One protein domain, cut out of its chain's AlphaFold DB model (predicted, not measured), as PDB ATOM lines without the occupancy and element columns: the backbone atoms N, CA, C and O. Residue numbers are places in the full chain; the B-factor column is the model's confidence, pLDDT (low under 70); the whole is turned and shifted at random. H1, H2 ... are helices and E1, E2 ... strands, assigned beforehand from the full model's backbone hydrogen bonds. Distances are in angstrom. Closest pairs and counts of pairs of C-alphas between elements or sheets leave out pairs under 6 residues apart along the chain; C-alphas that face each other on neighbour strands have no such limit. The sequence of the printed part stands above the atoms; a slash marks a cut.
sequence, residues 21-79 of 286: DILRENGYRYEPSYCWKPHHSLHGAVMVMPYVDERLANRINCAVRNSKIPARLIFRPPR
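AT A GLANCE: This is residues 21 to 79 of the 286 residues of an uncharacterized protein of Ancylostoma ceylanicum (UniProt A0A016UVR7). A small head of two parallel strands, E1 and E2, with one helix, H2, packed on them mostly by E2, has a long arm reaching away from it. The arm is the first part of the printed residues: residues 22 to 28, of which 22 to 25 belong to the short helix H1, stick out free, and a long unnamed stretch, residues 26 to 44, leads from H1 back to E1. The printed part has 59 residues with two named helices and two named strands, in the order H1, E1, H2, E2; the one sheet has the order E1, E2, and the class is mixed, helices and strands. The whole is loose, with a radius of gyration of the C-alphas of 14.3 A, and elongated, spanning 47 by 25 by 15 A.

HOW THE PARTS SIT: H1, residues 21 to 25, is apart from H2, residues 54 to 66, and also apart from E2, residues 71 to 76. A long link of 19 residues joins H1 to E1, residues 45 to 50. E1 and E2 are parallel neighbours, with 26 degrees between their directions. Their C-alphas 45 and 71 face each other at 4.6 A, and C-alphas 50 and 76 at 5.0 A. Across the pair, N 49 and O 74 are within hydrogen-bond range at 2.8 A, and so are N 72 and O 45 at 2.8 A. E1, H2 and E2 form a strand-helix-strand unit, two parallel neighbour strands with a helix between them in the chain, and its crossover is right-handed. The closest C-alphas of H2 and E2 are those of Ala 57 and Phe 75, 7.4 A apart, and the centres of the two elements are 10.5 A apart. Within 10 A, H2 has 14 pairs of C-alphas with E2 and 3 with E1, made by its residues 57 to 65. In H1 and H2 every O i to N i+4 pair is within hydrogen-bond range.

IN THESE COORDINATES: H1 begins at C-alpha 21, at (121.144, 60.431, 44.918), and ends at Glu 25, 6.1 A away. E1 runs from Ala 45, with its C-alpha at (102.046, 64.219, 84.604), to Pro 50 over 16.4 A. H2 runs from Glu 54 to Asn 66 over 18.2 A. E2 runs from Ala 71 over 15.4 A to Arg 76, with its C-alpha at (110.965, 70.440, 73.042).

THE WHOLE: The two C-alphas farthest apart are those of Ile 22 and His 43, at 46.7 A. The printed part has no cut. The links E1 to H2 and H2 to E2 are tight, with 3 and 4 residues. The mean pLDDT of the printed part is 82.9, and residues 29 to 35, in the long link, are under 70.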
ATOM      1  N   ASP A  21     119.742  60.856  44.886       86.12
ATOM      2  CA  ASP A  21     121.144  60.431  44.918       86.12
ATOM      3  C   ASP A  21     122.043  61.519  45.519       86.12
ATOM      4  O   ASP A  21     122.790  61.248  46.460       86.12
ATOM      5  N   ILE A  22     121.887  62.775  45.075       86.75
ATOM      6  CA  ILE A  22     122.613  63.927  45.639       86.75
ATOM      7  C   ILE A  22     122.340  64.051  47.143       86.75
ATOM      8  O   ILE A  22     123.259  64.277  47.933       86.75
ATOM      9  N   LEU A  23     121.084  63.896  47.570       80.56
ATOM     10  CA  LEU A  23     120.724  63.952  48.986       80.56
ATOM     11  C   LEU A  23     121.419  62.836  49.780       80.56
ATOM     12  O   LEU A  23     122.022  63.115  50.818       80.56
ATOM     13  N   ARG A  24     121.410  61.599  49.271       82.31
ATOM     14  CA  ARG A  24     122.060  60.451  49.921       82.31
ATOM     15  C   ARG A  24     123.575  60.597  50.015       82.31
ATOM     16  O   ARG A  24     124.125  60.310  51.077       82.31
ATOM     17  N   GLU A  25     124.233  61.063  48.955       85.88
ATOM     18  CA  GLU A  25     125.680  61.329  48.936       85.88
ATOM     19  C   GLU A  25     126.083  62.365  49.991       85.88
ATOM     20  O   GLU A  25     127.112  62.223  50.648       85.88
ATOM     21  N   ASN A  26     125.228  63.362  50.229       83.50
ATOM     22  CA  ASN A  26     125.424  64.370  51.272       83.50
ATOM     23  C   ASN A  26     124.959  63.903  52.669       83.50
ATOM     24  O   ASN A  26     124.899  64.695  53.610       83.50
ATOM     25  N   GLY A  27     124.622  62.619  52.824       76.81
ATOM     26  CA  GLY A  27     124.213  62.017  54.093       76.81
ATOM     27  C   GLY A  27     122.759  62.286  54.494       76.81
ATOM     28  O   GLY A  27     122.339  61.854  55.572       76.81
ATOM     29  N   TYR A  28     121.965  62.946  53.646       71.94
ATOM     30  CA  TYR A  28     120.534  63.128  53.869       71.94
ATOM     31  C   TYR A  28     119.792  61.834  53.526       71.94
ATOM     32  O   TYR A  28     119.741  61.391  52.379       71.94
ATOM     33  N   ARG A  29     119.188  61.207  54.538       69.50
ATOM     34  CA  ARG A  29     118.329  60.031  54.355       69.50
ATOM     35  C   ARG A  29     116.883  60.487  54.213       69.50
ATOM     36  O   ARG A  29     116.355  61.135  55.112       69.50
ATOM     37  N   TYR A  30     116.241  60.121  53.106       60.06
ATOM     38  CA  TYR A  30     114.791  60.230  52.981       60.06
ATOM     39  C   TYR A  30     114.147  59.122  53.821       60.06
ATOM     40  O   TYR A  30     114.173  57.951  53.441       60.06
ATOM     41  N   GLU A  31     113.621  59.479  54.990       62.84
ATOM     42  CA  GLU A  31     112.729  58.609  55.754       62.84
ATOM     43  C   GLU A  31     111.295  59.079  55.521       62.84
ATOM     44  O   GLU A  31     111.034  60.277  55.647       62.84
ATOM     45  N   PRO A  32     110.356  58.176  55.177       57.03
ATOM     46  CA  PRO A  32     108.948  58.525  55.145       57.03
ATOM     47  C   PRO A  32     108.575  59.146  56.489       57.03
ATOM     48  O   PRO A  32     108.730  58.511  57.534       57.03
ATOM     49  N   SER A  33     108.112  60.394  56.462       54.47
ATOM     50  CA  SER A  33     107.632  61.092  57.649       54.47
ATOM     51  C   SER A  33     106.388  60.374  58.165       54.47
ATOM     52  O   SER A  33     105.263  60.682  57.773       54.47
ATOM     53  N   TYR A  34     106.567  59.380  59.029       58.06
ATOM     54  CA  TYR A  34     105.461  58.832  59.793       58.06
ATOM     55  C   TYR A  34     105.036  59.906  60.783       58.06
ATOM     56  O   TYR A  34     105.724  60.155  61.768       58.06
ATOM     57  N   CYS A  35     103.907  60.556  60.512       62.28
ATOM     58  CA  CYS A  35     103.300  61.531  61.407       62.28
ATOM     59  C   CYS A  35     102.839  60.826  62.694       62.28
ATOM     60  O   CYS A  35     101.667  60.472  62.836       62.28
ATOM     61  N   TRP A  36     103.749  60.572  63.634       75.31
ATOM     62  CA  TRP A  36     103.395  60.045  64.945       75.31
ATOM     63  C   TRP A  36     103.058  61.200  65.892       75.31
ATOM     64  O   TRP A  36     103.551  62.319  65.764       75.31
ATOM     65  N   LYS A  37     102.163  60.932  66.846       81.12
ATOM     66  CA  LYS A  37     101.764  61.903  67.869       81.12
ATOM     67  C   LYS A  37     102.358  61.518  69.227       81.12
ATOM     68  O   LYS A  37     102.310  60.328  69.585       81.12
ATOM     69  N   PRO A  38     102.877  62.493  69.997       84.81
ATOM     70  CA  PRO A  38     103.284  62.268  71.376       84.81
ATOM     71  C   PRO A  38     102.157  61.664  72.214       84.81
ATOM     72  O   PRO A  38     100.982  61.992  72.042       84.81
ATOM     73  N   HIS A  39     102.526  60.757  73.113       85.69
ATOM     74  CA  HIS A  39     101.616  60.084  74.016       85.69
ATOM     75  C   HIS A  39     100.986  61.116  74.941       85.69
ATOM     76  O   HIS A  39     101.663  61.972  75.519       85.69
ATOM     77  N   HIS A  40      99.670  61.021  75.056       86.88
ATOM     78  CA  HIS A  40      98.861  62.001  75.741       86.88
ATOM     79  C   HIS A  40      97.854  61.288  76.638       86.88
ATOM     80  O   HIS A  40      96.903  60.678  76.149       86.88
ATOM     81  N   SER A  41      98.047  61.415  77.948       86.56
ATOM     82  CA  SER A  41      97.050  61.063  78.956       86.56
ATOM     83  C   SER A  41      96.382  62.334  79.492       86.56
ATOM     84  O   SER A  41      97.076  63.285  79.855       86.56
ATOM     85  N   LEU A  42      95.043  62.356  79.538       79.12
ATOM     86  CA  LEU A  42      94.216  63.538  79.854       79.12
ATOM     87  C   LEU A  42      94.494  64.127  81.254       79.12
ATOM     88  O   LEU A  42      94.321  65.323  81.468       79.12
ATOM     89  N   HIS A  43      94.972  63.293  82.183       83.00
ATOM     90  CA  HIS A  43      95.343  63.664  83.556       83.00
ATOM     91  C   HIS A  43      96.777  63.237  83.904       83.00
ATOM     92  O   HIS A  43      97.120  63.056  85.070       83.00
ATOM     93  N   GLY A  44      97.609  63.017  82.884       83.12
ATOM     94  CA  GLY A  44      98.975  62.561  83.077       83.12
ATOM     95  C   GLY A  44      99.927  63.673  83.507       83.12
ATOM     96  O   GLY A  44      99.782  64.828  83.099       83.12
ATOM     97  N   ALA A  45     100.953  63.311  84.278       87.19
ATOM     98  CA  ALA A  45     102.046  64.219  84.604       87.19
ATOM     99  C   ALA A  45     102.764  64.675  83.321       87.19
ATOM    100  O   ALA A  45     103.002  63.881  82.408       87.19
ATOM    101  N   VAL A  46     103.111  65.960  83.229       88.81
ATOM    102  CA  VAL A  46     103.806  66.495  82.050       88.81
ATOM    103  C   VAL A  46     105.274  66.089  82.100       88.81
ATOM    104  O   VAL A  46     105.996  66.474  83.015       88.81
ATOM    105  N   MET A  47     105.719  65.350  81.088       88.19
ATOM    106  CA  MET A  47     107.115  64.961  80.911       88.19
ATOM    107  C   MET A  47     107.671  65.672  79.685       88.19
ATOM    108  O   MET A  47     107.286  65.362  78.554       88.19
ATOM    109  N   VAL A  48     108.565  66.639  79.905       87.81
ATOM    110  CA  VAL A  48     109.196  67.367  78.805       87.81
ATOM    111  C   VAL A  48     110.563  66.781  78.489       87.81
ATOM    112  O   VAL A  48     111.445  66.734  79.342       87.81
ATOM    113  N   MET A  49     110.744  66.362  77.241       85.88
ATOM    114  CA  MET A  49     111.965  65.734  76.743       85.88
ATOM    115  C   MET A  49     112.614  66.633  75.685       85.88
ATOM    116  O   MET A  49     111.895  67.249  74.895       85.88
ATOM    117  N   PRO A  50     113.952  66.733  75.624       86.75
ATOM    118  CA  PRO A  50     114.604  67.360  74.484       86.75
ATOM    119  C   PRO A  50     114.324  66.532  73.223       86.75
ATOM    120  O   PRO A  50     114.465  65.310  73.227       86.75
ATOM    121  N   TYR A  51     113.919  67.195  72.145       86.75
ATOM    122  CA  TYR A  51     113.874  66.577  70.828       86.75
ATOM    123  C   TYR A  51     115.303  66.508  70.285       86.75
ATOM    124  O   TYR A  51     115.997  67.524  70.242       86.75
ATOM    125  N   VAL A  52     115.741  65.315  69.899       85.94
ATOM    126  CA  VAL A  52     117.055  65.087  69.280       85.94
ATOM    127  C   VAL A  52     116.840  64.696  67.828       85.94
ATOM    128  O   VAL A  52     117.281  65.397  66.924       85.94
ATOM    129  N   ASP A  53     116.083  63.621  67.626       85.25
ATOM    130  CA  ASP A  53     115.662  63.124  66.328       85.25
ATOM    131  C   ASP A  53     114.331  62.362  66.451       85.25
ATOM    132  O   ASP A  53     113.862  62.034  67.550       85.25
ATOM    133  N   GLU A  54     113.729  62.078  65.297       85.00
ATOM    134  CA  GLU A  54     112.432  61.416  65.173       85.00
ATOM    135  C   GLU A  54     112.434  59.982  65.719       85.00
ATOM    136  O   GLU A  54     111.481  59.545  66.372       85.00
ATOM    137  N   ARG A  55     113.525  59.244  65.493       86.06
ATOM    138  CA  ARG A  55     113.653  57.831  65.872       86.06
ATOM    139  C   ARG A  55     113.687  57.680  67.389       86.06
ATOM    140  O   ARG A  55     112.971  56.844  67.944       86.06
ATOM    141  N   LEU A  56     114.493  58.487  68.075       88.31
ATOM    142  CA  LEU A  56     114.598  58.501  69.529       88.31
ATOM    143  C   LEU A  56     113.290  58.968  70.164       88.31
ATOM    144  O   LEU A  56     112.809  58.335  71.107       88.31
ATOM    145  N   ALA A  57     112.693  60.034  69.632       90.00
ATOM    146  CA  ALA A  57     111.440  60.564  70.145       90.00
ATOM    147  C   ALA A  57     110.303  59.529  70.035       90.00
ATOM    148  O   ALA A  57     109.588  59.299  71.015       90.00
ATOM    149  N   ASN A  58     110.210  58.802  68.916       89.56
ATOM    150  CA  ASN A  58     109.230  57.729  68.748       89.56
ATOM    151  C   ASN A  58     109.516  56.518  69.662       89.56
ATOM    152  O   ASN A  58     108.601  55.970  70.275       89.56
ATOM    153  N   ARG A  59     110.786  56.130  69.851       90.88
ATOM    154  CA  ARG A  59     111.158  55.070  70.812       90.88
ATOM    155  C   ARG A  59     110.733  55.412  72.241       90.88
ATOM    156  O   ARG A  59     110.156  54.564  72.918       90.88
ATOM    157  N   ILE A  60     110.983  56.647  72.683       91.69
ATOM    158  CA  ILE A  60     110.538  57.145  73.993       91.69
ATOM    159  C   ILE A  60     109.009  57.120  74.069       91.69
ATOM    160  O   ILE A  60     108.444  56.658  75.058       91.69
ATOM    161  N   ASN A  61     108.332  57.558  73.007       91.12
ATOM    162  CA  ASN A  61     106.878  57.562  72.930       91.12
ATOM    163  C   ASN A  61     106.265  56.168  73.106       91.12
ATOM    164  O   ASN A  61     105.331  55.991  73.890       91.12
ATOM    165  N   CYS A  62     106.808  55.175  72.399       91.00
ATOM    166  CA  CYS A  62     106.400  53.778  72.510       91.00
ATOM    167  C   CYS A  62     106.686  53.218  73.905       91.00
ATOM    168  O   CYS A  62     105.815  52.578  74.489       91.00
ATOM    169  N   ALA A  63     107.864  53.499  74.470       91.81
ATOM    170  CA  ALA A  63     108.220  53.050  75.813       91.81
ATOM    171  C   ALA A  63     107.237  53.579  76.871       91.81
ATOM    172  O   ALA A  63     106.706  52.800  77.661       91.81
ATOM    173  N   VAL A  64     106.922  54.879  76.841       90.56
ATOM    174  CA  VAL A  64     105.968  55.485  77.784       90.56
ATOM    175  C   VAL A  64     104.561  54.933  77.574       90.56
ATOM    176  O   VAL A  64     103.923  54.516  78.539       90.56
ATOM    177  N   ARG A  65     104.101  54.826  76.321       87.88
ATOM    178  CA  ARG A  65     102.793  54.237  75.999       87.88
ATOM    179  C   ARG A  65     102.657  52.810  76.543       87.88
ATOM    180  O   ARG A  65     101.627  52.478  77.122       87.88
ATOM    181  N   ASN A  66     103.694  51.989  76.393       91.69
ATOM    182  CA  ASN A  66     103.689  50.590  76.829       91.69
ATOM    183  C   ASN A  66     103.846  50.443  78.349       91.69
ATOM    184  O   ASN A  66     103.354  49.478  78.925       91.69
ATOM    185  N   SER A  67     104.484  51.412  79.008       88.06
ATOM    186  CA  SER A  67     104.677  51.415  80.463       88.06
ATOM    187  C   SER A  67     103.406  51.706  81.271       88.06
ATOM    188  O   SER A  67     103.427  51.584  82.492       88.06
ATOM    189  N   LYS A  68     102.304  52.107  80.615       83.00
ATOM    190  CA  LYS A  68     101.040  52.533  81.253       83.00
ATOM    191  C   LYS A  68     101.206  53.674  82.272       83.00
ATOM    192  O   LYS A  68     100.320  53.896  83.094       83.00
ATOM    193  N   ILE A  69     102.312  54.417  82.210       86.88
ATOM    194  CA  ILE A  69     102.517  55.607  83.034       86.88
ATOM    195  C   ILE A  69     101.535  56.686  82.555       86.88
ATOM    196  O   ILE A  69     101.529  57.011  81.363       86.88
ATOM    197  N   PRO A  70     100.720  57.282  83.445       87.88
ATOM    198  CA  PRO A  70      99.865  58.403  83.091       87.88
ATOM    199  C   PRO A  70     100.743  59.645  82.902       87.88
ATOM    200  O   PRO A  70     100.948  60.434  83.823       87.88
ATOM    201  N   ALA A  71     101.286  59.807  81.697       88.06
ATOM    202  CA  ALA A  71     102.143  60.925  81.332       88.06
ATOM    203  C   ALA A  71     101.658  61.618  80.056       88.06
ATOM    204  O   ALA A  71     101.089  61.004  79.152       88.06
ATOM    205  N   ARG A  72     101.920  62.922  79.975       90.19
ATOM    206  CA  ARG A  72     101.789  63.721  78.757       90.19
ATOM    207  C   ARG A  72     103.184  64.083  78.273       90.19
ATOM    208  O   ARG A  72     103.860  64.898  78.903       90.19
ATOM    209  N   LEU A  73     103.607  63.477  77.167       90.44
ATOM    210  CA  LEU A  73     104.914  63.743  76.577       90.44
ATOM    211  C   LEU A  73     104.892  65.036  75.765       90.44
ATOM    212  O   LEU A  73     104.035  65.236  74.905       90.44
ATOM    213  N   ILE A  74     105.880  65.892  76.013       89.56
ATOM    214  CA  ILE A  74     106.162  67.080  75.208       89.56
ATOM    215  C   ILE A  74     107.613  66.987  74.751       89.56
ATOM    216  O   ILE A  74     108.520  66.951  75.578       89.56
ATOM    217  N   PHE A  75     107.847  66.973  73.442       89.38
ATOM    218  CA  PHE A  75     109.196  67.047  72.888       89.38
ATOM    219  C   PHE A  75     109.519  68.500  72.558       89.38
ATOM    220  O   PHE A  75     108.835  69.130  71.753       89.38
ATOM    221  N   ARG A  76     110.536  69.054  73.219       85.69
ATOM    222  CA  ARG A  76     110.965  70.440  73.042       85.69
ATOM    223  C   ARG A  76     112.168  70.476  72.094       85.69
ATOM    224  O   ARG A  76     113.192  69.888  72.446       85.69
ATOM    225  N   PRO A  77     112.087  71.153  70.936       83.12
ATOM    226  CA  PRO A  77     113.233  71.300  70.049       83.12
ATOM    227  C   PRO A  77     114.393  72.017  70.749       83.12
ATOM    228  O   PRO A  77     114.161  72.828  71.657       83.12
ATOM    229  N   PRO A  78     115.645  71.730  70.350       79.69
ATOM    230  CA  PRO A  78     116.778  72.516  70.801       79.69
ATOM    231  C   PRO A  78     116.599  73.966  70.343       79.69
ATOM    232  O   PRO A  78     115.862  74.257  69.397       79.69
ATOM    233  N   ARG A  79     117.287  74.889  71.022       76.75
ATOM    234  CA  ARG A  79     117.280  76.304  70.631       76.75
ATOM    235  C   ARG A  79     117.674  76.427  69.169       76.75
ATOM    236  O   ARG A  79     118.650  75.815  68.733       76.75
TER     237      ARG A  79